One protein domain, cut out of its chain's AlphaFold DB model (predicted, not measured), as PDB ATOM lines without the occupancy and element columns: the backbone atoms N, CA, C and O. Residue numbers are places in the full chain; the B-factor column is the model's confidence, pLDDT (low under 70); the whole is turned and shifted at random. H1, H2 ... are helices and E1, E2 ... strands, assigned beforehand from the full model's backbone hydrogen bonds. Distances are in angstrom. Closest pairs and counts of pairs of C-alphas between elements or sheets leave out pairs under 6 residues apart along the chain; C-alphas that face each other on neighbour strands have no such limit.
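AT A GLANCE: This is residues 67 to 245 of the 247 residues of an uncharacterized protein of Parvibaculum sp (UniProt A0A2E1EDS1). A twisted sheet of seven parallel strands runs through the middle, with H1 and H7 side by side over one face and H6 over the other. Beyond the end of E6, a small hairpin of E7 and E8 lies far from the middle. The printed part has 179 residues with seven named helices and nine named strands, E1 H1 E2 H2 E3 H3 E4 H4 E5 H5 H6 E6 E7 E8 H7 E9, and its class is mixed. The large sheet's order is E3 E2 E1 E4 E5 E6 E9. The whole is compact, with a radius of gyration of the C-alphas of 16.1 A and spans of 46 by 36 by 30 A.

IN THESE COORDINATES: Find C-alpha 67 at (-43.147, 23.044, -43.402), where E1 begins and runs to 70. Next come H1, residues 77 to 86, 14.5 A; E2, 89 to 93; H2, 105 to 108; E3, 111 to 114; H3, 121 to 128; E4, 134 to 139; and H4, 146 to 153. E5, residues 156 to 167, is 22.3 A long and bends by 128 degrees at residue 159. Then follow H5, 168 to 171; H6, 181 to 189; E6, 196 to 202, 20.0 A; E7, 204 to 207; and E8, 210 to 213. H7, residues 216 to 228, is 18.2 A long, and E9, 233 to 236, ends at C-alpha 236, (-37.267, 29.352, -22.941).

HOW THE PARTS SIT: Start at E1: it is parallel to E2, with N 69 and O 91 2.8 A apart, and to E4, with N 68 and O 136 2.8 A apart. E5 and E6 are parallel, with N 162 and O 196 2.8 A apart. H1 and H7 lie on the same face at heights over the sheet of 8.7 and 8.2 A; they touch, closest at the C-alphas of Ala 79 and Ser 220, 4.8 A, at a shallow tilt of 27 degrees, the same way. H6 is on the opposite face at 9.6 A, over E6. H2, H3, H4 and H5 only graze the sheet. E1, H1, E2 are a strand-helix-strand unit, two parallel neighbour strands with a helix between, and its crossover is right-handed. In the hairpin E7 and E8, N 205 and O 212 are 2.9 A apart. In H3, H4, H6 and H7 every O i to N i+4 pair is within hydrogen-bond range, in H1 5 of 6; H2 and H5 are too short for one.

THE WHOLE: The C-alphas farthest apart, those of Glu 105 and Asn 176, are 51.7 A apart. The printed part has no cut. The one long link is E2 to H2. The mean pLDDT of the printed part is 94.4, and residue 143 alone is under 70.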
ATOM      1  N   ALA A  67     -43.195  23.071 -44.862       98.44
ATOM      2  CA  ALA A  67     -43.147  23.044 -43.402       98.44
ATOM      3  C   ALA A  67     -44.126  22.016 -42.809       98.44
ATOM      4  O   ALA A  67     -45.316  22.057 -43.107       98.44
ATOM      5  N   LEU A  68     -43.653  21.147 -41.912       98.69
ATOM      6  CA  LEU A  68     -44.491  20.338 -41.023       98.69
ATOM      7  C   LEU A  68     -44.662  21.051 -39.678       98.69
ATOM      8  O   LEU A  68     -43.684  21.387 -39.015       98.69
ATOM      9  N   LEU A  69     -45.910  21.246 -39.259       98.56
ATOM     10  CA  LEU A  69     -46.304  22.007 -38.076       98.56
ATOM     11  C   LEU A  69     -47.158  21.111 -37.161       98.56
ATOM     12  O   LEU A  69     -48.388  21.168 -37.161       98.56
ATOM     13  N   LEU A  70     -46.494  20.239 -36.395       98.38
ATOM     14  CA  LEU A  70     -47.125  19.184 -35.592       98.38
ATOM     15  C   LEU A  70     -47.348  19.619 -34.137       98.38
ATOM     16  O   LEU A  70     -46.396  19.886 -33.407       98.38
ATOM     17  N   GLY A  71     -48.605  19.643 -33.691       96.50
ATOM     18  CA  GLY A  71     -48.983  20.044 -32.329       96.50
ATOM     19  C   GLY A  71     -48.912  21.556 -32.084       96.50
ATOM     20  O   GLY A  71     -48.923  22.002 -30.937       96.50
ATOM     21  N   THR A  72     -48.828  22.362 -33.143       97.19
ATOM     22  CA  THR A  72     -48.474  23.785 -33.049       97.19
ATOM     23  C   THR A  72     -49.663  24.746 -32.953       97.19
ATOM     24  O   THR A  72     -49.462  25.908 -32.612       97.19
ATOM     25  N   THR A  73     -50.900  24.283 -33.163       96.31
ATOM     26  CA  THR A  73     -52.128  25.112 -33.217       96.31
ATOM     27  C   THR A  73     -52.524  25.794 -31.893       96.31
ATOM     28  O   THR A  73     -53.535  26.485 -31.840       96.31
ATOM     29  N   GLY A  74     -51.774  25.566 -30.808       95.44
ATOM     30  CA  GLY A  74     -51.969  26.182 -29.490       95.44
ATOM     31  C   GLY A  74     -50.881  27.207 -29.157       95.44
ATOM     32  O   GLY A  74     -50.718  28.204 -29.850       95.44
ATOM     33  N   MET A  75     -50.093  26.947 -28.105       96.62
ATOM     34  CA  MET A  75     -49.061  27.872 -27.586       96.62
ATOM     35  C   MET A  75     -47.947  28.240 -28.588       96.62
ATOM     36  O   MET A  75     -47.163  29.151 -28.334       96.62
ATOM     37  N   LEU A  76     -47.861  27.518 -29.710       98.25
ATOM     38  CA  LEU A  76     -46.889  27.710 -30.787       98.25
ATOM     39  C   LEU A  76     -47.506  28.355 -32.039       98.25
ATOM     40  O   LEU A  76     -46.824  28.435 -33.057       98.25
ATOM     41  N   ALA A  77     -48.761  28.818 -32.003       98.19
ATOM     42  CA  ALA A  77     -49.468  29.287 -33.198       98.19
ATOM     43  C   ALA A  77     -48.750  30.453 -33.907       98.19
ATOM     44  O   ALA A  77     -48.716  30.494 -35.135       98.19
ATOM     45  N   ALA A  78     -48.100  31.359 -33.167       98.56
ATOM     46  CA  ALA A  78     -47.312  32.436 -33.769       98.56
ATOM     47  C   ALA A  78     -46.001  31.926 -34.404       98.56
ATOM     48  O   ALA A  78     -45.606  32.411 -35.465       98.56
ATOM     49  N   ALA A  79     -45.362  30.903 -33.824       98.75
ATOM     50  CA  ALA A  79     -44.217  30.228 -34.441       98.75
ATOM     51  C   ALA A  79     -44.623  29.410 -35.681       98.75
ATOM     52  O   ALA A  79     -43.935  29.454 -36.697       98.75
ATOM     53  N   ALA A  80     -45.779  28.742 -35.646       98.50
ATOM     54  CA  ALA A  80     -46.371  28.097 -36.816       98.50
ATOM     55  C   ALA A  80     -46.668  29.109 -37.927       98.50
ATOM     56  O   ALA A  80     -46.325  28.848 -39.076       98.50
ATOM     57  N   ARG A  81     -47.213  30.287 -37.589       98.62
ATOM     58  CA  ARG A  81     -47.437  31.378 -38.548       98.62
ATOM     59  C   ARG A  81     -46.121  31.839 -39.176       98.62
ATOM     60  O   ARG A  81     -46.049  32.008 -40.387       98.62
ATOM     61  N   HIS A  82     -45.073  32.008 -38.368       98.56
ATOM     62  CA  HIS A  82     -43.737  32.375 -38.843       98.56
ATOM     63  C   HIS A  82     -43.155  31.335 -39.816       98.56
ATOM     64  O   HIS A  82     -42.721  31.702 -40.906       98.56
ATOM     65  N   ALA A  83     -43.202  30.047 -39.465       98.19
ATOM     66  CA  ALA A  83     -42.759  28.958 -40.335       98.19
ATOM     67  C   ALA A  83     -43.576  28.892 -41.640       98.19
ATOM     68  O   ALA A  83     -43.012  28.845 -42.734       98.19
ATOM     69  N   ALA A  84     -44.907  28.952 -41.533       98.12
ATOM     70  CA  ALA A  84     -45.815  28.909 -42.672       98.12
ATOM     71  C   ALA A  84     -45.610  30.098 -43.623       98.12
ATOM     72  O   ALA A  84     -45.671  29.913 -44.836       98.12
ATOM     73  N   MET A  85     -45.316  31.306 -43.120       97.19
ATOM     74  CA  MET A  85     -45.021  32.465 -43.975       97.19
ATOM     75  C   MET A  85     -43.847  32.199 -44.927       97.19
ATOM     76  O   MET A  85     -43.952  32.569 -46.094       97.19
ATOM     77  N   GLN A  86     -42.792  31.522 -44.462       95.19
ATOM     78  CA  GLN A  86     -41.601  31.217 -45.266       95.19
ATOM     79  C   GLN A  86     -41.791  30.028 -46.229       95.19
ATOM     80  O   GLN A  86     -41.117  29.960 -47.256       95.19
ATOM     81  N   ALA A  87     -42.700  29.101 -45.918       96.69
ATOM     82  CA  ALA A  87     -42.970  27.902 -46.713       96.69
ATOM     83  C   ALA A  87     -43.844  28.169 -47.959       96.69
ATOM     84  O   ALA A  87     -44.666  29.083 -47.976       96.69
ATOM     85  N   GLU A  88     -43.718  27.332 -48.988       96.62
ATOM     86  CA  GLU A  88     -44.660  27.228 -50.114       96.62
ATOM     87  C   GLU A  88     -45.938  26.468 -49.728       96.62
ATOM     88  O   GLU A  88     -47.013  26.800 -50.215       96.62
ATOM     89  N   GLU A  89     -45.818  25.459 -48.859       97.62
ATOM     90  CA  GLU A  89     -46.907  24.612 -48.353       97.62
ATOM     91  C   GLU A  89     -46.648  24.329 -46.865       97.62
ATOM     92  O   GLU A  89     -45.525  23.987 -46.479       97.62
ATOM     93  N   ALA A  90     -47.671  24.472 -46.020       98.44
ATOM     94  CA  ALA A  90     -47.566  24.253 -44.579       98.44
ATOM     95  C   ALA A  90     -48.556  23.175 -44.115       98.44
ATOM     96  O   ALA A  90     -49.766  23.377 -44.130       98.44
ATOM     97  N   VAL A  91     -48.052  22.022 -43.681       98.62
ATOM     98  CA  VAL A  91     -48.872  20.908 -43.192       98.62
ATOM     99  C   VAL A  91     -49.087  21.059 -41.691       98.62
ATOM    100  O   VAL A  91     -48.163  20.885 -40.897       98.62
ATOM    101  N   ILE A  92     -50.313  21.391 -41.299       98.50
ATOM    102  CA  ILE A  92     -50.710  21.636 -39.913       98.50
ATOM    103  C   ILE A  92     -51.344  20.370 -39.356       98.50
ATOM    104  O   ILE A  92     -52.414  19.954 -39.796       98.50
ATOM    105  N   VAL A  93     -50.708  19.773 -38.347       98.25
ATOM    106  CA  VAL A  93     -51.216  18.559 -37.701       98.25
ATOM    107  C   VAL A  93     -51.640  18.853 -36.270       98.25
ATOM    108  O   VAL A  93     -50.818  19.164 -35.402       98.25
ATOM    109  N   SER A  94     -52.927  18.682 -35.991       96.06
ATOM    110  CA  SER A  94     -53.464  18.593 -34.634       96.06
ATOM    111  C   SER A  94     -54.855  17.961 -34.672       96.06
ATOM    112  O   SER A  94     -55.508  17.961 -35.708       96.06
ATOM    113  N   ARG A  95     -55.371  17.512 -33.522       95.25
ATOM    114  CA  ARG A  95     -56.729  16.936 -33.395       95.25
ATOM    115  C   ARG A  95     -57.867  17.848 -33.893       95.25
ATOM    116  O   ARG A  95     -58.993  17.382 -34.022       95.25
ATOM    117  N   HIS A  96     -57.595  19.139 -34.102       94.12
ATOM    118  CA  HIS A  96     -58.564  20.153 -34.533       94.12
ATOM    119  C   HIS A  96     -58.000  21.044 -35.658       94.12
ATOM    120  O   HIS A  96     -58.341  22.226 -35.740       94.12
ATOM    121  N   ALA A  97     -57.116  20.497 -36.505       95.31
ATOM    122  CA  ALA A  97     -56.490  21.236 -37.604       95.31
ATOM    123  C   ALA A  97     -57.518  21.838 -38.583       95.31
ATOM    124  O   ALA A  97     -57.334  22.961 -39.037       95.31
ATOM    125  N   ASP A  98     -58.631  21.148 -38.849       95.62
ATOM    126  CA  ASP A  98     -59.679  21.604 -39.783       95.62
ATOM    127  C   ASP A  98     -60.380  22.901 -39.343       95.62
ATOM    128  O   ASP A  98     -60.953  23.611 -40.162       95.62
ATOM    129  N   SER A  99     -60.347  23.211 -38.042       95.06
ATOM    130  CA  SER A  99     -60.898  24.448 -37.469       95.06
ATOM    131  C   SER A  99     -59.833  25.501 -37.150       95.06
ATOM    132  O   SER A  99     -60.145  26.520 -36.536       95.06
ATOM    133  N   PHE A 100     -58.570  25.244 -37.496       97.25
ATOM    134  CA  PHE A 100     -57.470  26.172 -37.268       97.25
ATOM    135  C   PHE A 100     -57.242  27.056 -38.501       97.25
ATOM    136  O   PHE A 100     -57.270  26.584 -39.632       97.25
ATOM    137  N   SER A 101     -56.993  28.340 -38.262       97.00
ATOM    138  CA  SER A 101     -56.673  29.353 -39.269       97.00
ATOM    139  C   SER A 101     -55.751  30.387 -38.624       97.00
ATOM    140  O   SER A 101     -55.861  30.669 -37.426       97.00
ATOM    141  N   PHE A 102     -54.846  30.965 -39.410       97.44
ATOM    142  CA  PHE A 102     -53.994  32.079 -38.996       97.44
ATOM    143  C   PHE A 102     -54.699  33.444 -39.075       97.44
ATOM    144  O   PHE A 102     -54.090  34.453 -38.711       97.44
ATOM    145  N   GLY A 103     -55.955  33.489 -39.533       97.00
ATOM    146  CA  GLY A 103     -56.715  34.718 -39.774       97.00
ATOM    147  C   GLY A 103     -56.234  35.495 -41.003       97.00
ATOM    148  O   GLY A 103     -56.363  36.716 -41.041       97.00
ATOM    149  N   ASP A 104     -55.631  34.803 -41.971       97.56
ATOM    150  CA  ASP A 104     -54.902  35.386 -43.099       97.56
ATOM    151  C   ASP A 104     -55.130  34.499 -44.328       97.56
ATOM    152  O   ASP A 104     -54.507  33.451 -44.468       97.56
ATOM    153  N   GLU A 105     -56.062  34.896 -45.200       96.75
ATOM    154  CA  GLU A 105     -56.566  34.066 -46.306       96.75
ATOM    155  C   GLU A 105     -55.454  33.577 -47.248       96.75
ATOM    156  O   GLU A 105     -55.467  32.425 -47.678       96.75
ATOM    157  N   ALA A 106     -54.454  34.417 -47.530       96.62
ATOM    158  CA  ALA A 106     -53.335  34.055 -48.399       96.62
ATOM    159  C   ALA A 106     -52.368  33.062 -47.730       96.62
ATOM    160  O   ALA A 106     -51.750  32.240 -48.410       96.62
ATOM    161  N   LEU A 107     -52.232  33.131 -46.404       97.25
ATOM    162  CA  LEU A 107     -51.439  32.184 -45.625       97.25
ATOM    163  C   LEU A 107     -52.187  30.861 -45.409       97.25
ATOM    164  O   LEU A 107     -51.593  29.794 -45.553       97.25
ATOM    165  N   ASP A 108     -53.485  30.923 -45.124       97.94
ATOM    166  CA  ASP A 108     -54.345  29.759 -44.918       97.94
ATOM    167  C   ASP A 108     -54.548  28.968 -46.227       97.94
ATOM    168  O   ASP A 108     -54.542  27.740 -46.205       97.94
ATOM    169  N   ALA A 109     -54.603  29.634 -47.388       97.31
ATOM    170  CA  ALA A 109     -54.730  28.985 -48.701       97.31
ATOM    171  C   ALA A 109     -53.545  28.077 -49.098       97.31
ATOM    172  O   ALA A 109     -53.695  27.241 -49.990       97.31
ATOM    173  N   LYS A 110     -52.377  28.217 -48.451       96.25
ATOM    174  CA  LYS A 110     -51.224  27.306 -48.611       96.25
ATOM    175  C   LYS A 110     -51.055  26.311 -47.457       96.25
ATOM    176  O   LYS A 110     -50.045  25.606 -47.391       96.25
ATOM    177  N   CYS A 111     -52.017  26.256 -46.540       98.00
ATOM    178  CA  CYS A 111     -52.014  25.307 -45.439       98.00
ATOM    179  C   CYS A 111     -52.789  24.035 -45.800       98.00
ATOM    180  O   CYS A 111     -53.864  24.088 -46.392       98.00
ATOM    181  N   VAL A 112     -52.258  22.882 -45.395       98.12
ATOM    182  CA  VAL A 112     -52.980  21.607 -45.409       98.12
ATOM    183  C   VAL A 112     -53.254  21.203 -43.969       98.12
ATOM    184  O   VAL A 112     -52.325  20.895 -43.221       98.12
ATOM    185  N   SER A 113     -54.526  21.190 -43.584       98.00
ATOM    186  CA  SER A 113     -54.952  20.702 -42.273       98.00
ATOM    187  C   SER A 113     -55.068  19.180 -42.265       98.00
ATOM    188  O   SER A 113     -55.745  18.591 -43.103       98.00
ATOM    189  N   LEU A 114     -54.404  18.548 -41.298       98.00
ATOM    190  CA  LEU A 114     -54.452  17.112 -41.042       98.00
ATOM    191  C   LEU A 114     -54.977  16.885 -39.606       98.00
ATOM    192  O   LEU A 114     -54.218  17.064 -38.645       98.00
ATOM    193  N   PRO A 115     -56.256  16.494 -39.422       97.06
ATOM    194  CA  PRO A 115     -56.949  16.470 -38.124       97.06
ATOM    195  C   PRO A 115     -56.577  15.274 -37.218       97.06
ATOM    196  O   PRO A 115     -57.421  14.691 -36.535       97.06
ATOM    197  N   PHE A 116     -55.305  14.872 -37.203       95.62
ATOM    198  CA  PHE A 116     -54.834  13.657 -36.537       95.62
ATOM    199  C   PHE A 116     -54.321  13.905 -35.112       95.62
ATOM    200  O   PHE A 116     -53.779  14.962 -34.768       95.62
ATOM    201  N   SER A 117     -54.448  12.879 -34.268       91.12
ATOM    202  CA  SER A 117     -53.704  12.787 -33.010       91.12
ATOM    203  C   SER A 117     -52.325  12.187 -33.276       91.12
ATOM    204  O   SER A 117     -52.229  11.188 -33.981       91.12
ATOM    205  N   TYR A 118     -51.272  12.707 -32.638       87.88
ATOM    206  CA  TYR A 118     -49.953  12.053 -32.644       87.88
ATOM    207  C   TYR A 118     -49.965  10.687 -31.925       87.88
ATOM    208  O   TYR A 118     -48.990   9.951 -31.988       87.88
ATOM    209  N   GLU A 119     -51.047  10.361 -31.207       88.31
ATOM    210  CA  GLU A 119     -51.242   9.079 -30.514       88.31
ATOM    211  C   GLU A 119     -51.748   7.971 -31.459       88.31
ATOM    212  O   GLU A 119     -51.665   6.797 -31.108       88.31
ATOM    213  N   ASP A 120     -52.223   8.329 -32.658       90.56
ATOM    214  CA  ASP A 120     -52.519   7.398 -33.755       90.56
ATOM    215  C   ASP A 120     -51.367   7.444 -34.775       90.56
ATOM    216  O   ASP A 120     -51.488   7.978 -35.881       90.56
ATOM    217  N   GLU A 121     -50.197   6.955 -34.342       90.38
ATOM    218  CA  GLU A 121     -48.953   7.015 -35.122       90.38
ATOM    219  C   GLU A 121     -49.110   6.444 -36.551       90.38
ATOM    220  O   GLU A 121     -48.671   7.116 -37.487       90.38
ATOM    221  N   PRO A 122     -49.753   5.275 -36.786       92.38
ATOM    222  CA  PRO A 122     -49.864   4.711 -38.133       92.38
ATOM    223  C   PRO A 122     -50.716   5.562 -39.078       92.38
ATOM    224  O   PRO A 122     -50.337   5.748 -40.235       92.38
ATOM    225  N   ALA A 123     -51.853   6.088 -38.606       94.06
ATOM    226  CA  ALA A 123     -52.735   6.899 -39.438       94.06
ATOM    227  C   ALA A 123     -52.118   8.273 -39.746       94.06
ATOM    228  O   ALA A 123     -52.198   8.746 -40.880       94.06
ATOM    229  N   LEU A 124     -51.439   8.879 -38.763       95.44
ATOM    230  CA  LEU A 124     -50.698  10.122 -38.957       95.44
ATOM    231  C   LEU A 124     -49.559   9.953 -39.976       95.44
ATOM    232  O   LEU A 124     -49.420  10.778 -40.876       95.44
ATOM    233  N   LEU A 125     -48.752   8.895 -39.860       95.25
ATOM    234  CA  LEU A 125     -47.628   8.675 -40.775       95.25
ATOM    235  C   LEU A 125     -48.099   8.449 -42.216       95.25
ATOM    236  O   LEU A 125     -47.599   9.118 -43.118       95.25
ATOM    237  N   ALA A 126     -49.127   7.620 -42.422       95.12
ATOM    238  CA  ALA A 126     -49.716   7.405 -43.745       95.12
ATOM    239  C   ALA A 126     -50.272   8.699 -44.376       95.12
ATOM    240  O   ALA A 126     -50.202   8.874 -45.591       95.12
ATOM    241  N   ALA A 127     -50.798   9.631 -43.569       96.38
ATOM    242  CA  ALA A 127     -51.211  10.946 -44.056       96.38
ATOM    243  C   ALA A 127     -49.998  11.814 -44.459       96.38
ATOM    244  O   ALA A 127     -49.990  12.413 -45.537       96.38
ATOM    245  N   LEU A 128     -48.950  11.846 -43.624       97.25
ATOM    246  CA  LEU A 128     -47.750  12.665 -43.836       97.25
ATOM    247  C   LEU A 128     -46.890  12.227 -45.029       97.25
ATOM    248  O   LEU A 128     -46.288  13.089 -45.673       97.25
ATOM    249  N   GLU A 129     -46.844  10.931 -45.351       94.88
ATOM    250  CA  GLU A 129     -46.065  10.384 -46.477       94.88
ATOM    251  C   GLU A 129     -46.364  11.087 -47.811       94.88
ATOM    252  O   GLU A 129     -45.454  11.308 -48.607       94.88
ATOM    253  N   SER A 130     -47.616  11.495 -48.045       93.50
ATOM    254  CA  SER A 130     -48.017  12.171 -49.290       93.50
ATOM    255  C   SER A 130     -47.563  13.636 -49.389       93.50
ATOM    256  O   SER A 130     -47.560  14.212 -50.481       93.50
ATOM    257  N   HIS A 131     -47.151  14.238 -48.269       95.75
ATOM    258  CA  HIS A 131     -46.685  15.622 -48.205       95.75
ATOM    259  C   HIS A 131     -45.167  15.756 -48.123       95.75
ATOM    260  O   HIS A 131     -44.645  16.777 -48.572       95.75
ATOM    261  N   ALA A 132     -44.485  14.753 -47.571       94.75
ATOM    262  CA  ALA A 132     -43.037  14.700 -47.421       94.75
ATOM    263  C   ALA A 132     -42.283  14.795 -48.776       94.75
ATOM    264  O   ALA A 132     -42.843  14.473 -49.826       94.75
ATOM    265  N   PRO A 133     -41.000  15.206 -48.779       96.50
ATOM    266  CA  PRO A 133     -40.186  15.567 -47.619       96.50
ATOM    267  C   PRO A 133     -40.372  17.029 -47.168       96.50
ATOM    268  O   PRO A 133     -40.755  17.894 -47.954       96.50
ATOM    269  N   PHE A 134     -40.070  17.308 -45.898       97.62
ATOM    270  CA  PHE A 134     -40.191  18.637 -45.287       97.62
ATOM    271  C   PHE A 134     -38.832  19.333 -45.148       97.62
ATOM    272  O   PHE A 134     -37.905  18.774 -44.567       97.62
ATOM    273  N   SER A 135     -38.708  20.575 -45.615       97.00
ATOM    274  CA  SER A 135     -37.518  21.413 -45.386       97.00
ATOM    275  C   SER A 135     -37.432  21.916 -43.941       97.00
ATOM    276  O   SER A 135     -36.339  22.153 -43.427       97.00
ATOM    277  N   LEU A 136     -38.576  22.040 -43.263       97.88
ATOM    278  CA  LEU A 136     -38.682  22.398 -41.852       97.88
ATOM    279  C   LEU A 136     -39.746  21.535 -41.170       97.88
ATOM    280  O   LEU A 136     -40.872  21.448 -41.647       97.88
ATOM    281  N   ALA A 137     -39.435  20.966 -40.010       98.31
ATOM    282  CA  ALA A 137     -40.408  20.330 -39.132       98.31
ATOM    283  C   ALA A 137     -40.361  20.982 -37.744       98.31
ATOM    284  O   ALA A 137     -39.401  20.797 -37.001       98.31
ATOM    285  N   LEU A 138     -41.401  21.734 -37.380       98.62
ATOM    286  CA  LEU A 138     -41.606  22.257 -36.028       98.62
ATOM    287  C   LEU A 138     -42.612  21.356 -35.311       98.62
ATOM    288  O   LEU A 138     -43.789  21.305 -35.679       98.62
ATOM    289  N   THR A 139     -42.155  20.638 -34.285       97.81
ATOM    290  CA  THR A 139     -42.967  19.610 -33.620       97.81
ATOM    291  C   THR A 139     -43.080  19.847 -32.117       97.81
ATOM    292  O   THR A 139     -42.106  20.180 -31.443       97.81
ATOM    293  N   TRP A 140     -44.273  19.632 -31.564       96.25
ATOM    294  CA  TRP A 140     -44.510  19.549 -30.128       96.25
ATOM    295  C   TRP A 140     -45.372  18.326 -29.814       96.25
ATOM    296  O   TRP A 140     -46.601  18.364 -29.826       96.25
ATOM    297  N   ILE A 141     -44.693  17.217 -29.527       90.50
ATOM    298  CA  ILE A 141     -45.304  15.937 -29.149       90.50
ATOM    299  C   ILE A 141     -44.824  15.506 -27.764       90.50
ATOM    300  O   ILE A 141     -43.726  15.858 -27.316       90.50
ATOM    301  N   ARG A 142     -45.671  14.757 -27.052       79.31
ATOM    302  CA  ARG A 142     -45.406  14.342 -25.668       79.31
ATOM    303  C   ARG A 142     -44.189  13.396 -25.584       79.31
ATOM    304  O   ARG A 142     -43.829  12.749 -26.569       79.31
ATOM    305  N   PRO A 143     -43.527  13.295 -24.417       67.06
ATOM    306  CA  PRO A 143     -42.556  12.226 -24.174       67.06
ATOM    307  C   PRO A 143     -43.221  10.847 -24.323       67.06
ATOM    308  O   PRO A 143     -44.364  10.708 -23.877       67.06
ATOM    309  N   ARG A 144     -42.488   9.846 -24.850       73.00
ATOM    310  CA  ARG A 144     -42.907   8.459 -25.181       73.00
ATOM    311  C   ARG A 144     -43.451   8.197 -26.595       73.00
ATOM    312  O   ARG A 144     -43.771   7.050 -26.882       73.00
ATOM    313  N   ALA A 145     -43.509   9.189 -27.482       84.69
ATOM    314  CA  ALA A 145     -43.844   8.994 -28.904       84.69
ATOM    315  C   ALA A 145     -42.592   8.633 -29.739       84.69
ATOM    316  O   ALA A 145     -42.242   9.326 -30.691       84.69
ATOM    317  N   GLU A 146     -41.834   7.618 -29.309       86.12
ATOM    318  CA  GLU A 146     -40.478   7.357 -29.831       86.12
ATOM    319  C   GLU A 146     -40.479   6.813 -31.269       86.12
ATOM    320  O   GLU A 146     -39.609   7.174 -32.061       86.12
ATOM    321  N   LEU A 147     -41.474   5.990 -31.624       87.19
ATOM    322  CA  LEU A 147     -41.643   5.479 -32.987       87.19
ATOM    323  C   LEU A 147     -42.035   6.608 -33.943       87.19
ATOM    324  O   LEU A 147     -41.404   6.761 -34.987       87.19
ATOM    325  N   LEU A 148     -42.999   7.451 -33.551       92.19
ATOM    326  CA  LEU A 148     -43.336   8.650 -34.313       92.19
ATOM    327  C   LEU A 148     -42.128   9.579 -34.491       92.19
ATOM    328  O   LEU A 148     -41.913  10.057 -35.596       92.19
ATOM    329  N   ARG A 149     -41.307   9.815 -33.456       92.06
ATOM    330  CA  ARG A 149     -40.083  10.634 -33.581       92.06
ATOM    331  C   ARG A 149     -39.115  10.075 -34.622       92.06
ATOM    332  O   ARG A 149     -38.717  10.813 -35.515       92.06
ATOM    333  N   ALA A 150     -38.794   8.784 -34.544       90.50
ATOM    334  CA  ALA A 150     -37.899   8.135 -35.503       90.50
ATOM    335  C   ALA A 150     -38.453   8.155 -36.942       90.50
ATOM    336  O   ALA A 150     -37.692   8.273 -37.900       90.50
ATOM    337  N   ALA A 151     -39.774   8.065 -37.107       92.62
ATOM    338  CA  ALA A 151     -40.416   8.190 -38.410       92.62
ATOM    339  C   ALA A 151     -40.423   9.643 -38.926       92.62
ATOM    340  O   ALA A 151     -40.173   9.864 -40.105       92.62
ATOM    341  N   LEU A 152     -40.642  10.636 -38.055       94.62
ATOM    342  CA  LEU A 152     -40.566  12.061 -38.403       94.62
ATOM    343  C   LEU A 152     -39.163  12.468 -38.868       94.62
ATOM    344  O   LEU A 152     -39.067  13.237 -39.820       94.62
ATOM    345  N   ASP A 153     -38.102  11.922 -38.260       94.19
ATOM    346  CA  ASP A 153     -36.715  12.141 -38.701       94.19
ATOM    347  C   ASP A 153     -36.546  11.794 -40.195       94.19
ATOM    348  O   ASP A 153     -35.949  12.555 -40.953       94.19
ATOM    349  N   ALA A 154     -37.149  10.685 -40.642       93.69
ATOM    350  CA  ALA A 154     -37.090  10.207 -42.025       93.69
ATOM    351  C   ALA A 154     -38.000  10.968 -43.015       93.69
ATOM    352  O   ALA A 154     -37.885  10.763 -44.224       93.69
ATOM    353  N   LEU A 155     -38.901  11.833 -42.530       95.94
ATOM    354  CA  LEU A 155     -39.756  12.687 -43.368       95.94
ATOM    355  C   LEU A 155     -39.152  14.082 -43.606       95.94
ATOM    356  O   LEU A 155     -39.691  14.855 -44.403       95.94
ATOM    357  N   VAL A 156     -38.044  14.422 -42.944       96.38
ATOM    358  CA  VAL A 156     -37.301  15.667 -43.185       96.38
ATOM    359  C   VAL A 156     -36.417  15.506 -44.426       96.38
ATOM    360  O   VAL A 156     -35.788  14.473 -44.644       96.38
ATOM    361  N   ALA A 157     -36.396  16.529 -45.278       95.44
ATOM    362  CA  ALA A 157     -35.584  16.562 -46.488       95.44
ATOM    363  C   ALA A 157     -34.082  16.581 -46.153       95.44
ATOM    364  O   ALA A 157     -33.702  17.173 -45.143       95.44
ATOM    365  N   PRO A 158     -33.204  16.051 -47.024       93.25
ATOM    366  CA  PRO A 158     -31.772  16.321 -46.937       93.25
ATOM    367  C   PRO A 158     -31.493  17.835 -46.955       93.25
ATOM    368  O   PRO A 158     -31.994  18.552 -47.821       93.25
ATOM    369  N   GLY A 159     -30.722  18.322 -45.984       92.69
ATOM    370  CA  GLY A 159     -30.503  19.746 -45.702       92.69
ATOM    371  C   GLY A 159     -31.630  20.433 -44.914       92.69
ATOM    372  O   GLY A 159     -31.511  21.614 -44.590       92.69
ATOM    373  N   GLY A 160     -32.716  19.723 -44.604       95.12
ATOM    374  CA  GLY A 160     -33.852  20.218 -43.831       95.12
ATOM    375  C   GLY A 160     -33.583  20.279 -42.325       95.12
ATOM    376  O   GLY A 160     -32.610  19.718 -41.820       95.12
ATOM    377  N   THR A 161     -34.456  20.977 -41.596       96.25
ATOM    378  CA  THR A 161     -34.317  21.209 -40.148       96.25
ATOM    379  C   THR A 161     -35.475  20.616 -39.348       96.25
ATOM    380  O   THR A 161     -36.634  20.961 -39.577       96.25
ATOM    381  N   LEU A 162     -35.169  19.793 -38.344       97.50
ATOM    382  CA  LEU A 162     -36.107  19.335 -37.318       97.50
ATOM    383  C   LEU A 162     -35.925  20.142 -36.027       97.50
ATOM    384  O   LEU A 162     -34.879  20.080 -35.383       97.50
ATOM    385  N   ILE A 163     -36.972  20.859 -35.622       98.00
ATOM    386  CA  ILE A 163     -37.057  21.585 -34.354       98.00
ATOM    387  C   ILE A 163     -38.070  20.880 -33.448       98.00
ATOM    388  O   ILE A 163     -39.282  20.926 -33.677       98.00
ATOM    389  N   GLU A 164     -37.579  20.250 -32.383       97.06
ATOM    390  CA  GLU A 164     -38.423  19.637 -31.358       97.06
ATOM    391  C   GLU A 164     -38.623  20.585 -30.171       97.06
ATOM    392  O   GLU A 164     -37.699  20.879 -29.409       97.06
ATOM    393  N   VAL A 165     -39.864  21.026 -29.973       97.88
ATOM    394  CA  VAL A 165     -40.285  21.723 -28.759       97.88
ATOM    395  C   VAL A 165     -40.586  20.687 -27.676       97.88
ATOM    396  O   VAL A 165     -41.304  19.709 -27.896       97.88
ATOM    397  N   MET A 166     -40.037  20.888 -26.481       95.62
ATOM    398  CA  MET A 166     -40.106  19.942 -25.371       95.62
ATOM    399  C   MET A 166     -40.452  20.652 -24.058       95.62
ATOM    400  O   MET A 166     -39.945  21.729 -23.774       95.62
ATOM    401  N   GLY A 167     -41.277  20.043 -23.203       94.12
ATOM    402  CA  GLY A 167     -41.520  20.570 -21.849       94.12
ATOM    403  C   GLY A 167     -40.336  20.328 -20.902       94.12
ATOM    404  O   GLY A 167     -39.569  19.387 -21.116       94.12
ATOM    405  N   SER A 168     -40.227  21.108 -19.816       91.69
ATOM    406  CA  SER A 168     -39.074  21.110 -18.888       91.69
ATOM    407  C   SER A 168     -38.630  19.733 -18.384       91.69
ATOM    408  O   SER A 168     -37.453  19.515 -18.139       91.69
ATOM    409  N   ARG A 169     -39.553  18.769 -18.260       90.94
ATOM    410  CA  ARG A 169     -39.260  17.391 -17.813       90.94
ATOM    411  C   ARG A 169     -38.426  16.571 -18.807       90.94
ATOM    412  O   ARG A 169     -37.962  15.502 -18.438       90.94
ATOM    413  N   SER A 170     -38.261  17.033 -20.047       91.31
ATOM    414  CA  SER A 170     -37.508  16.333 -21.101       91.31
ATOM    415  C   SER A 170     -36.001  16.248 -20.850       91.31
ATOM    416  O   SER A 170     -35.367  15.338 -21.376       91.31
ATOM    417  N   ILE A 171     -35.454  17.164 -20.046       92.38
ATOM    418  CA  ILE A 171     -34.029  17.239 -19.680       92.38
ATOM    419  C   ILE A 171     -33.685  16.461 -18.404       92.38
ATOM    420  O   ILE A 171     -32.513  16.354 -18.056       92.38
ATOM    421  N   LEU A 172     -34.683  15.924 -17.696       91.38
ATOM    422  CA  LEU A 172     -34.446  15.142 -16.485       91.38
ATOM    423  C   LEU A 172     -33.869  13.772 -16.844       91.38
ATOM    424  O   LEU A 172     -34.432  13.057 -17.676       91.38
ATOM    425  N   ALA A 173     -32.778  13.405 -16.178       91.19
ATOM    426  CA  ALA A 173     -32.272  12.041 -16.173       91.19
ATOM    427  C   ALA A 173     -33.259  11.087 -15.473       91.19
ATOM    428  O   ALA A 173     -34.099  11.505 -14.666       91.19
ATOM    429  N   GLY A 174     -33.151   9.796 -15.778       87.94
ATOM    430  CA  GLY A 174     -33.846   8.748 -15.042       87.94
ATOM    431  C   GLY A 174     -33.304   8.580 -13.613       87.94
ATOM    432  O   GLY A 174     -32.224   9.084 -13.283       87.94
ATOM    433  N   PRO A 175     -34.049   7.883 -12.735       86.00
ATOM    434  CA  PRO A 175     -33.712   7.757 -11.315       86.00
ATOM    435  C   PRO A 175     -32.398   7.006 -11.047       86.00
ATOM    436  O   PRO A 175     -31.855   7.135  -9.954       86.00
ATOM    437  N   ASN A 176     -31.879   6.253 -12.022       89.31
ATOM    438  CA  ASN A 176     -30.616   5.518 -11.935       89.31
ATOM    439  C   ASN A 176     -29.514   6.152 -12.810       89.31
ATOM    440  O   ASN A 176     -28.516   5.502 -13.114       89.31
ATOM    441  N   GLY A 177     -29.691   7.410 -13.231       89.69
ATOM    442  CA  GLY A 177     -28.757   8.117 -14.110       89.69
ATOM    443  C   GLY A 177     -28.953   7.831 -15.602       89.69
ATOM    444  O   GLY A 177     -28.068   8.142 -16.397       89.69
ATOM    445  N   GLU A 178     -30.090   7.257 -16.007       92.81
ATOM    446  CA  GLU A 178     -30.420   7.083 -17.423       92.81
ATOM    447  C   GLU A 178     -30.474   8.450 -18.140       92.81
ATOM    448  O   GLU A 178     -30.990   9.416 -17.569       92.81
ATOM    449  N   PRO A 179     -29.973   8.573 -19.384       93.25
ATOM    450  CA  PRO A 179     -29.973   9.846 -20.095       93.25
ATOM    451  C   PRO A 179     -31.397  10.371 -20.313       93.25
ATOM    452  O   PRO A 179     -32.341   9.616 -20.549       93.25
ATOM    453  N   SER A 180     -31.543  11.695 -20.255       93.25
ATOM    454  CA  SER A 180     -32.820  12.362 -20.511       93.25
ATOM    455  C   SER A 180     -33.294  12.135 -21.951       93.25
ATOM    456  O   SER A 180     -32.470  11.956 -22.848       93.25
ATOM    457  N   ILE A 181     -34.604  12.211 -22.219       92.31
ATOM    458  CA  ILE A 181     -35.116  12.099 -23.598       92.31
ATOM    459  C   ILE A 181     -34.540  13.197 -24.512       92.31
ATOM    460  O   ILE A 181     -34.238  12.935 -25.674       92.31
ATOM    461  N   ALA A 182     -34.292  14.399 -23.980       93.25
ATOM    462  CA  ALA A 182     -33.609  15.461 -24.715       93.25
ATOM    463  C   ALA A 182     -32.138  15.115 -25.026       93.25
ATOM    464  O   ALA A 182     -31.622  15.537 -26.059       93.25
ATOM    465  N   SER A 183     -31.453  14.351 -24.171       94.44
ATOM    466  CA  SER A 183     -30.104  13.834 -24.453       94.44
ATOM    467  C   SER A 183     -30.155  12.734 -25.513       94.44
ATOM    468  O   SER A 183     -29.527  12.880 -26.552       94.44
ATOM    469  N   ILE A 184     -30.995  11.709 -25.314       92.81
ATOM    470  CA  ILE A 184     -31.160  10.573 -26.240       92.81
ATOM    471  C   ILE A 184     -31.450  11.056 -27.667       92.81
ATOM    472  O   ILE A 184     -30.834  10.577 -28.616       92.81
ATOM    473  N   ARG A 185     -32.361  12.027 -27.828       92.69
ATOM    474  CA  ARG A 185     -32.683  12.602 -29.143       92.69
ATOM    475  C   ARG A 185     -31.520  13.387 -29.748       92.69
ATOM    476  O   ARG A 185     -31.251  13.222 -30.931       92.69
ATOM    477  N   ALA A 186     -30.816  14.199 -28.958       93.50
ATOM    478  CA  ALA A 186     -29.657  14.944 -29.449       93.50
ATOM    479  C   ALA A 186     -28.528  14.003 -29.906       93.50
ATOM    480  O   ALA A 186     -27.994  14.181 -30.999       93.50
ATOM    481  N   ASP A 187     -28.229  12.965 -29.124       93.00
ATOM    482  CA  ASP A 187     -27.189  11.983 -29.440       93.00
ATOM    483  C   ASP A 187     -27.557  11.146 -30.680       93.00
ATOM    484  O   ASP A 187     -26.710  10.900 -31.539       93.00
ATOM    485  N   ALA A 188     -28.827  10.746 -30.826       90.44
ATOM    486  CA  ALA A 188     -29.303   9.991 -31.989       90.44
ATOM    487  C   ALA A 188     -29.248  10.798 -33.301       90.44
ATOM    488  O   ALA A 188     -28.978  10.235 -34.363       90.44
ATOM    489  N   LEU A 189     -29.496  12.109 -33.236       91.50
ATOM    490  CA  LEU A 189     -29.544  12.987 -34.409       91.50
ATOM    491  C   LEU A 189     -28.178  13.590 -34.759       91.50
ATOM    492  O   LEU A 189     -27.917  13.842 -35.930       91.50
ATOM    493  N   ALA A 190     -27.257  13.721 -33.798       88.00
ATOM    494  CA  ALA A 190     -25.872  14.133 -34.058       88.00
ATOM    495  C   ALA A 190     -25.120  13.204 -35.040       88.00
ATOM    496  O   ALA A 190     -24.109  13.601 -35.616       88.00
ATOM    497  N   HIS A 191     -25.617  11.981 -35.243       82.38
ATOM    498  CA  HIS A 191     -25.076  10.993 -36.180       82.38
ATOM    499  C   HIS A 191     -25.773  10.990 -37.557       82.38
ATOM    500  O   HIS A 191     -25.437  10.155 -38.397       82.38
ATOM    501  N   GLN A 192     -26.729  11.894 -37.806       84.75
ATOM    502  CA  GLN A 192     -27.467  12.008 -39.071       84.75
ATOM    503  C   GLN A 192     -27.027  13.283 -39.817       84.75
ATOM    504  O   GLN A 192     -27.605  14.345 -39.602       84.75
ATOM    505  N   PRO A 193     -25.994  13.222 -40.683       80.56
ATOM    506  CA  PRO A 193     -25.382  14.418 -41.276       80.56
ATOM    507  C   PRO A 193     -26.290  15.149 -42.275       80.56
ATOM    508  O   PRO A 193     -26.040  16.312 -42.581       80.56
ATOM    509  N   ASP A 194     -27.324  14.474 -42.780       89.94
ATOM    510  CA  ASP A 194     -28.213  15.000 -43.813       89.94
ATOM    511  C   ASP A 194     -29.359  15.861 -43.248       89.94
ATOM    512  O   ASP A 194     -30.074  16.472 -44.038       89.94
ATOM    513  N   ILE A 195     -29.551  15.950 -41.924       92.75
ATOM    514  CA  ILE A 195     -30.604  16.777 -41.305       92.75
ATOM    515  C   ILE A 195     -30.070  17.617 -40.141       92.75
ATOM    516  O   ILE A 195     -29.329  17.143 -39.282       92.75
ATOM    517  N   ALA A 196     -30.477  18.884 -40.079       94.44
ATOM    518  CA  ALA A 196     -30.177  19.753 -38.949       94.44
ATOM    519  C   ALA A 196     -31.176  19.487 -37.814       94.44
ATOM    520  O   ALA A 196     -32.385  19.614 -37.999       94.44
ATOM    521  N   TYR A 197     -30.684  19.152 -36.621       96.12
ATOM    522  CA  TYR A 197     -31.530  18.901 -35.455       96.12
ATOM    523  C   TYR A 197     -31.351  19.964 -34.373       96.12
ATOM    524  O   TYR A 197     -30.229  20.329 -34.015       96.12
ATOM    525  N   ALA A 198     -32.469  20.430 -33.820       96.19
ATOM    526  CA  ALA A 198     -32.495  21.423 -32.761       96.19
ATOM    527  C   ALA A 198     -33.630  21.205 -31.754       96.19
ATOM    528  O   ALA A 198     -34.692  20.665 -32.062       96.19
ATOM    529  N   GLN A 199     -33.417  21.702 -30.535       97.50
ATOM    530  CA  GLN A 199     -34.369  21.589 -29.431       97.50
ATOM    531  C   GLN A 199     -34.771  22.953 -28.874       97.50
ATOM    532  O   GLN A 199     -33.915  23.799 -28.617       97.50
ATOM    533  N   VAL A 200     -36.059  23.127 -28.573       98.38
ATOM    534  CA  VAL A 200     -36.566  24.235 -27.749       98.38
ATOM    535  C   VAL A 200     -37.141  23.648 -26.466       98.38
ATOM    536  O   VAL A 200     -38.207  23.036 -26.480       98.38
ATOM    537  N   VAL A 201     -36.448  23.822 -25.343       97.56
ATOM    538  CA  VAL A 201     -36.913  23.319 -24.044       97.56
ATOM    539  C   VAL A 201     -37.638  24.432 -23.291       97.56
ATOM    540  O   VAL A 201     -37.060  25.470 -22.973       97.56
ATOM    541  N   LEU A 202     -38.910  24.198 -22.986       97.38
ATOM    542  CA  LEU A 202     -39.784  25.119 -22.271       97.38
ATOM    543  C   LEU A 202     -39.570  24.992 -20.760       97.38
ATOM    544  O   LEU A 202     -39.890  23.955 -20.174       97.38
ATOM    545  N   GLY A 203     -39.033  26.041 -20.146       96.62
ATOM    546  CA  GLY A 203     -38.878  26.187 -18.705       96.62
ATOM    547  C   GLY A 203     -40.015  26.984 -18.060       96.62
ATOM    548  O   GLY A 203     -41.190  26.821 -18.390       96.62
ATOM    549  N   PHE A 204     -39.651  27.838 -17.108       96.44
ATOM    550  CA  PHE A 204     -40.531  28.775 -16.409       96.44
ATOM    551  C   PHE A 204     -39.813  30.118 -16.214       96.44
ATOM    552  O   PHE A 204     -38.600  30.209 -16.403       96.44
ATOM    553  N   VAL A 205     -40.536  31.170 -15.840       96.19
ATOM    554  CA  VAL A 205     -39.949  32.493 -15.569       96.19
ATOM    555  C   VAL A 205     -39.933  32.752 -14.066       96.19
ATOM    556  O   VAL A 205     -40.870  32.373 -13.365       96.19
ATOM    557  N   ARG A 206     -38.864  33.393 -13.574       93.00
ATOM    558  CA  ARG A 206     -38.705  33.833 -12.181       93.00
ATOM    559  C   ARG A 206     -38.641  35.355 -12.139       93.00
ATOM    560  O   ARG A 206     -37.682  35.939 -12.630       93.00
ATOM    561  N   GLU A 207     -39.639  35.982 -11.530       89.88
ATOM    562  CA  GLU A 207     -39.810  37.438 -11.463       89.88
ATOM    563  C   GLU A 207     -40.285  37.824 -10.058       89.88
ATOM    564  O   GLU A 207     -41.155  37.170  -9.487       89.88
ATOM    565  N   ASN A 208     -39.716  38.887  -9.482       87.00
ATOM    566  CA  ASN A 208     -40.139  39.458  -8.192       87.00
ATOM    567  C   ASN A 208     -40.234  38.445  -7.025       87.00
ATOM    568  O   ASN A 208     -41.072  38.580  -6.138       87.00
ATOM    569  N   GLY A 209     -39.375  37.419  -7.024       85.44
ATOM    570  CA  GLY A 209     -39.357  36.359  -6.006       85.44
ATOM    571  C   GLY A 209     -40.401  35.250  -6.203       85.44
ATOM    572  O   GLY A 209     -40.364  34.264  -5.471       85.44
ATOM    573  N   ALA A 210     -41.277  35.372  -7.201       90.25
ATOM    574  CA  ALA A 210     -42.245  34.359  -7.603       90.25
ATOM    575  C   ALA A 210     -41.828  33.677  -8.919       90.25
ATOM    576  O   ALA A 210     -40.890  34.103  -9.601       90.25
ATOM    577  N   SER A 211     -42.558  32.624  -9.282       95.75
ATOM    578  CA  SER A 211     -42.406  31.932 -10.560       95.75
ATOM    579  C   SER A 211     -43.731  31.871 -11.303       95.75
ATOM    580  O   SER A 211     -44.781  31.680 -10.690       95.75
ATOM    581  N   ARG A 212     -43.674  31.963 -12.632       95.69
ATOM    582  CA  ARG A 212     -44.823  31.795 -13.530       95.69
ATOM    583  C   ARG A 212     -44.472  30.879 -14.698       95.69
ATOM    584  O   ARG A 212     -43.303  30.745 -15.065       95.69
ATOM    585  N   TRP A 213     -45.484  30.255 -15.290       96.12
ATOM    586  CA  TRP A 213     -45.313  29.578 -16.573       96.12
ATOM    587  C   TRP A 213     -45.007  30.597 -17.677       96.12
ATOM    588  O   TRP A 213     -45.315  31.785 -17.546       96.12
ATOM    589  N   LEU A 214     -44.377  30.118 -18.749       97.44
ATOM    590  CA  LEU A 214     -44.172  30.909 -19.957       97.44
ATOM    591  C   LEU A 214     -45.525  31.250 -20.594       97.44
ATOM    592  O   LEU A 214     -46.426  30.408 -20.618       97.44
ATOM    593  N   THR A 215     -45.650  32.453 -21.144       97.69
ATOM    594  CA  THR A 215     -46.788  32.822 -21.990       97.69
ATOM    595  C   THR A 215     -46.674  32.181 -23.378       97.69
ATOM    596  O   THR A 215     -45.619  31.666 -23.764       97.69
ATOM    597  N   HIS A 216     -47.752  32.207 -24.166       97.88
ATOM    598  CA  HIS A 216     -47.720  31.702 -25.545       97.88
ATOM    599  C   HIS A 216     -46.742  32.506 -26.417       97.88
ATOM    600  O   HIS A 216     -46.076  31.949 -27.290       97.88
ATOM    601  N   GLU A 217     -46.620  33.805 -26.146       98.06
ATOM    602  CA  GLU A 217     -45.695  34.729 -26.796       98.06
ATOM    603  C   GLU A 217     -44.245  34.342 -26.491       98.06
ATOM    604  O   GLU A 217     -43.453  34.219 -27.419       98.06
ATOM    605  N   GLU A 218     -43.898  34.067 -25.230       98.38
ATOM    606  CA  GLU A 218     -42.549  33.629 -24.836       98.38
ATOM    607  C   GLU A 218     -42.187  32.256 -25.436       98.38
ATOM    608  O   GLU A 218     -41.065  32.055 -25.906       98.38
ATOM    609  N   ILE A 219     -43.146  31.321 -25.475       98.50
ATOM    610  CA  ILE A 219     -42.985  29.994 -26.094       98.50
ATOM    611  C   ILE A 219     -42.763  30.121 -27.606       98.50
ATOM    612  O   ILE A 219     -41.813  29.550 -28.150       98.50
ATOM    613  N   SER A 220     -43.615  30.888 -28.290       98.69
ATOM    614  CA  SER A 220     -43.510  31.103 -29.735       98.69
ATOM    615  C   SER A 220     -42.258  31.899 -30.106       98.69
ATOM    616  O   SER A 220     -41.584  31.532 -31.063       98.69
ATOM    617  N   ALA A 221     -41.887  32.930 -29.342       98.62
ATOM    618  CA  ALA A 221     -40.673  33.713 -29.576       98.62
ATOM    619  C   ALA A 221     -39.404  32.856 -29.458       98.62
ATOM    620  O   ALA A 221     -38.496  32.993 -30.275       98.62
ATOM    621  N   ALA A 222     -39.351  31.922 -28.501       98.50
ATOM    622  CA  ALA A 222     -38.239  30.980 -28.400       98.50
ATOM    623  C   ALA A 222     -38.154  30.044 -29.619       98.50
ATOM    624  O   ALA A 222     -37.056  29.785 -30.108       98.50
ATOM    625  N   ALA A 223     -39.289  29.569 -30.141       98.62
ATOM    626  CA  ALA A 223     -39.322  28.759 -31.361       98.62
ATOM    627  C   ALA A 223     -38.963  29.566 -32.626       98.62
ATOM    628  O   ALA A 223     -38.238  29.059 -33.478       98.62
ATOM    629  N   ILE A 224     -39.384  30.832 -32.725       98.69
ATOM    630  CA  ILE A 224     -39.003  31.745 -33.817       98.69
ATOM    631  C   ILE A 224     -37.499  32.014 -33.799       98.69
ATOM    632  O   ILE A 224     -36.819  31.742 -34.785       98.69
ATOM    633  N   ALA A 225     -36.946  32.405 -32.649       98.38
ATOM    634  CA  ALA A 225     -35.508  32.614 -32.497       98.38
ATOM    635  C   ALA A 225     -34.686  31.341 -32.780       98.38
ATOM    636  O   ALA A 225     -33.503  31.431 -33.103       98.38
ATOM    637  N   GLN A 226     -35.285  30.151 -32.654       97.88
ATOM    638  CA  GLN A 226     -34.656  28.883 -33.019       97.88
ATOM    639  C   GLN A 226     -34.675  28.598 -34.530       97.88
ATOM    640  O   GLN A 226     -33.760  27.937 -35.016       97.88
ATOM    641  N   MET A 227     -35.678  29.092 -35.262       96.94
ATOM    642  CA  MET A 227     -35.720  29.044 -36.731       96.94
ATOM    643  C   MET A 227     -34.770  30.076 -37.352       96.94
ATOM    644  O   MET A 227     -34.044  29.754 -38.286       96.94
ATOM    645  N   GLU A 228     -34.737  31.296 -36.811       96.12
ATOM    646  CA  GLU A 228     -33.909  32.401 -37.323       96.12
ATOM    647  C   GLU A 228     -32.424  32.267 -36.950       96.12
ATOM    648  O   GLU A 228     -31.544  32.601 -37.741       96.12
ATOM    649  N   MET A 229     -32.129  31.791 -35.734       95.00
ATOM    650  CA  MET A 229     -30.766  31.627 -35.221       95.00
ATOM    651  C   MET A 229     -30.604  30.236 -34.586       95.00
ATOM    652  O   MET A 229     -30.725  30.094 -33.359       95.00
ATOM    653  N   PRO A 230     -30.345  29.191 -35.396       91.06
ATOM    654  CA  PRO A 230     -30.292  27.823 -34.904       91.06
ATOM    655  C   PRO A 230     -29.173  27.578 -33.884       91.06
ATOM    656  O   PRO A 230     -27.991  27.792 -34.145       91.06
ATOM    657  N   LEU A 231     -29.562  27.068 -32.716       95.31
ATOM    658  CA  LEU A 231     -28.686  26.466 -31.706       95.31
ATOM    659  C   LEU A 231     -29.026  24.970 -31.553       95.31
ATOM    660  O   LEU A 231     -30.192  24.616 -31.722       95.31
ATOM    661  N   PRO A 232     -28.095  24.087 -31.141       94.75
ATOM    662  CA  PRO A 232     -28.430  22.685 -30.854       94.75
ATOM    663  C   PRO A 232     -29.547  22.542 -29.805       94.75
ATOM    664  O   PRO A 232     -30.410  21.670 -29.893       94.75
ATOM    665  N   ARG A 233     -29.562  23.448 -28.818       96.94
ATOM    666  CA  ARG A 233     -30.622  23.570 -27.815       96.94
ATOM    667  C   ARG A 233     -30.794  25.025 -27.392       96.94
ATOM    668  O   ARG A 233     -29.820  25.695 -27.055       96.94
ATOM    669  N   ARG A 234     -32.045  25.473 -27.324       97.94
ATOM    670  CA  ARG A 234     -32.475  26.757 -26.767       97.94
ATOM    671  C   ARG A 234     -33.408  26.510 -25.589       97.94
ATOM    672  O   ARG A 234     -34.266  25.631 -25.645       97.94
ATOM    673  N   ILE A 235     -33.236  27.276 -24.517       97.75
ATOM    674  CA  ILE A 235     -34.109  27.236 -23.339       97.75
ATOM    675  C   ILE A 235     -35.018  28.465 -23.377       97.75
ATOM    676  O   ILE A 235     -34.533  29.579 -23.565       97.75
ATOM    677  N   ALA A 236     -36.323  28.269 -23.197       97.44
ATOM    678  CA  ALA A 236     -37.267  29.352 -22.941       97.44
ATOM    679  C   ALA A 236     -37.424  29.521 -21.420       97.44
ATOM    680  O   ALA A 236     -37.828  28.579 -20.735       97.44
ATOM    681  N   GLY A 237     -37.086  30.696 -20.882       95.88
ATOM    682  CA  GLY A 237     -37.035  30.932 -19.432       95.88
ATOM    683  C   GLY A 237     -35.857  30.221 -18.748       95.88
ATOM    684  O   GLY A 237     -34.773  30.107 -19.316       95.88
ATOM    685  N   THR A 238     -36.066  29.742 -17.520       94.44
ATOM    686  CA  THR A 238     -35.114  28.921 -16.751       94.44
ATOM    687  C   THR A 238     -35.653  27.512 -16.500       94.44
ATOM    688  O   THR A 238     -36.863  27.288 -16.458       94.44
ATOM    689  N   LEU A 239     -34.743  26.556 -16.305       93.50
ATOM    690  CA  LEU A 239     -35.043  25.204 -15.821       93.50
ATOM    691  C   LEU A 239     -34.779  25.041 -14.317       93.50
ATOM    692  O   LEU A 239     -35.321  24.121 -13.712       93.50
ATOM    693  N   GLU A 240     -33.984  25.936 -13.723       90.62
ATOM    694  CA  GLU A 240     -33.473  25.820 -12.353       90.62
ATOM    695  C   GLU A 240     -33.744  27.088 -11.507       90.62
ATOM    696  O   GLU A 240     -33.810  28.202 -12.051       90.62
ATOM    697  N   PRO A 241     -33.861  26.962 -10.168       91.25
ATOM    698  CA  PRO A 241     -33.882  25.708  -9.410       91.25
ATOM    699  C   PRO A 241     -35.202  24.953  -9.628       91.25
ATOM    700  O   PRO A 241     -36.266  25.572  -9.591       91.25
ATOM    701  N   TRP A 242     -35.143  23.637  -9.846       87.94
ATOM    702  CA  TRP A 242     -36.306  22.817 -10.215       87.94
ATOM    703  C   TRP A 242     -37.509  22.976  -9.264       87.94
ATOM    704  O   TRP A 242     -38.654  23.075  -9.713       87.94
ATOM    705  N   ASP A 243     -37.247  23.084  -7.959       89.06
ATOM    706  CA  ASP A 243     -38.267  23.237  -6.910       89.06
ATOM    707  C   ASP A 243     -38.970  24.606  -6.915       89.06
ATOM    708  O   ASP A 243     -40.018  24.764  -6.293       89.06
ATOM    709  N   ALA A 244     -38.430  25.603  -7.627       88.88
ATOM    710  CA  ALA A 244     -39.085  26.899  -7.814       88.88
ATOM    711  C   ALA A 244     -40.050  26.921  -9.007       88.88
ATOM    712  O   ALA A 244     -40.643  27.964  -9.280       88.88
ATOM    713  N   ARG A 245     -40.210  25.820  -9.747       89.88
ATOM    714  CA  ARG A 245     -41.174  25.733 -10.848       89.88
ATOM    715  C   ARG A 245     -42.611  25.880 -10.307       89.88
ATOM    716  O   ARG A 245     -42.889  25.341  -9.236       89.88
TER     717      ARG A 245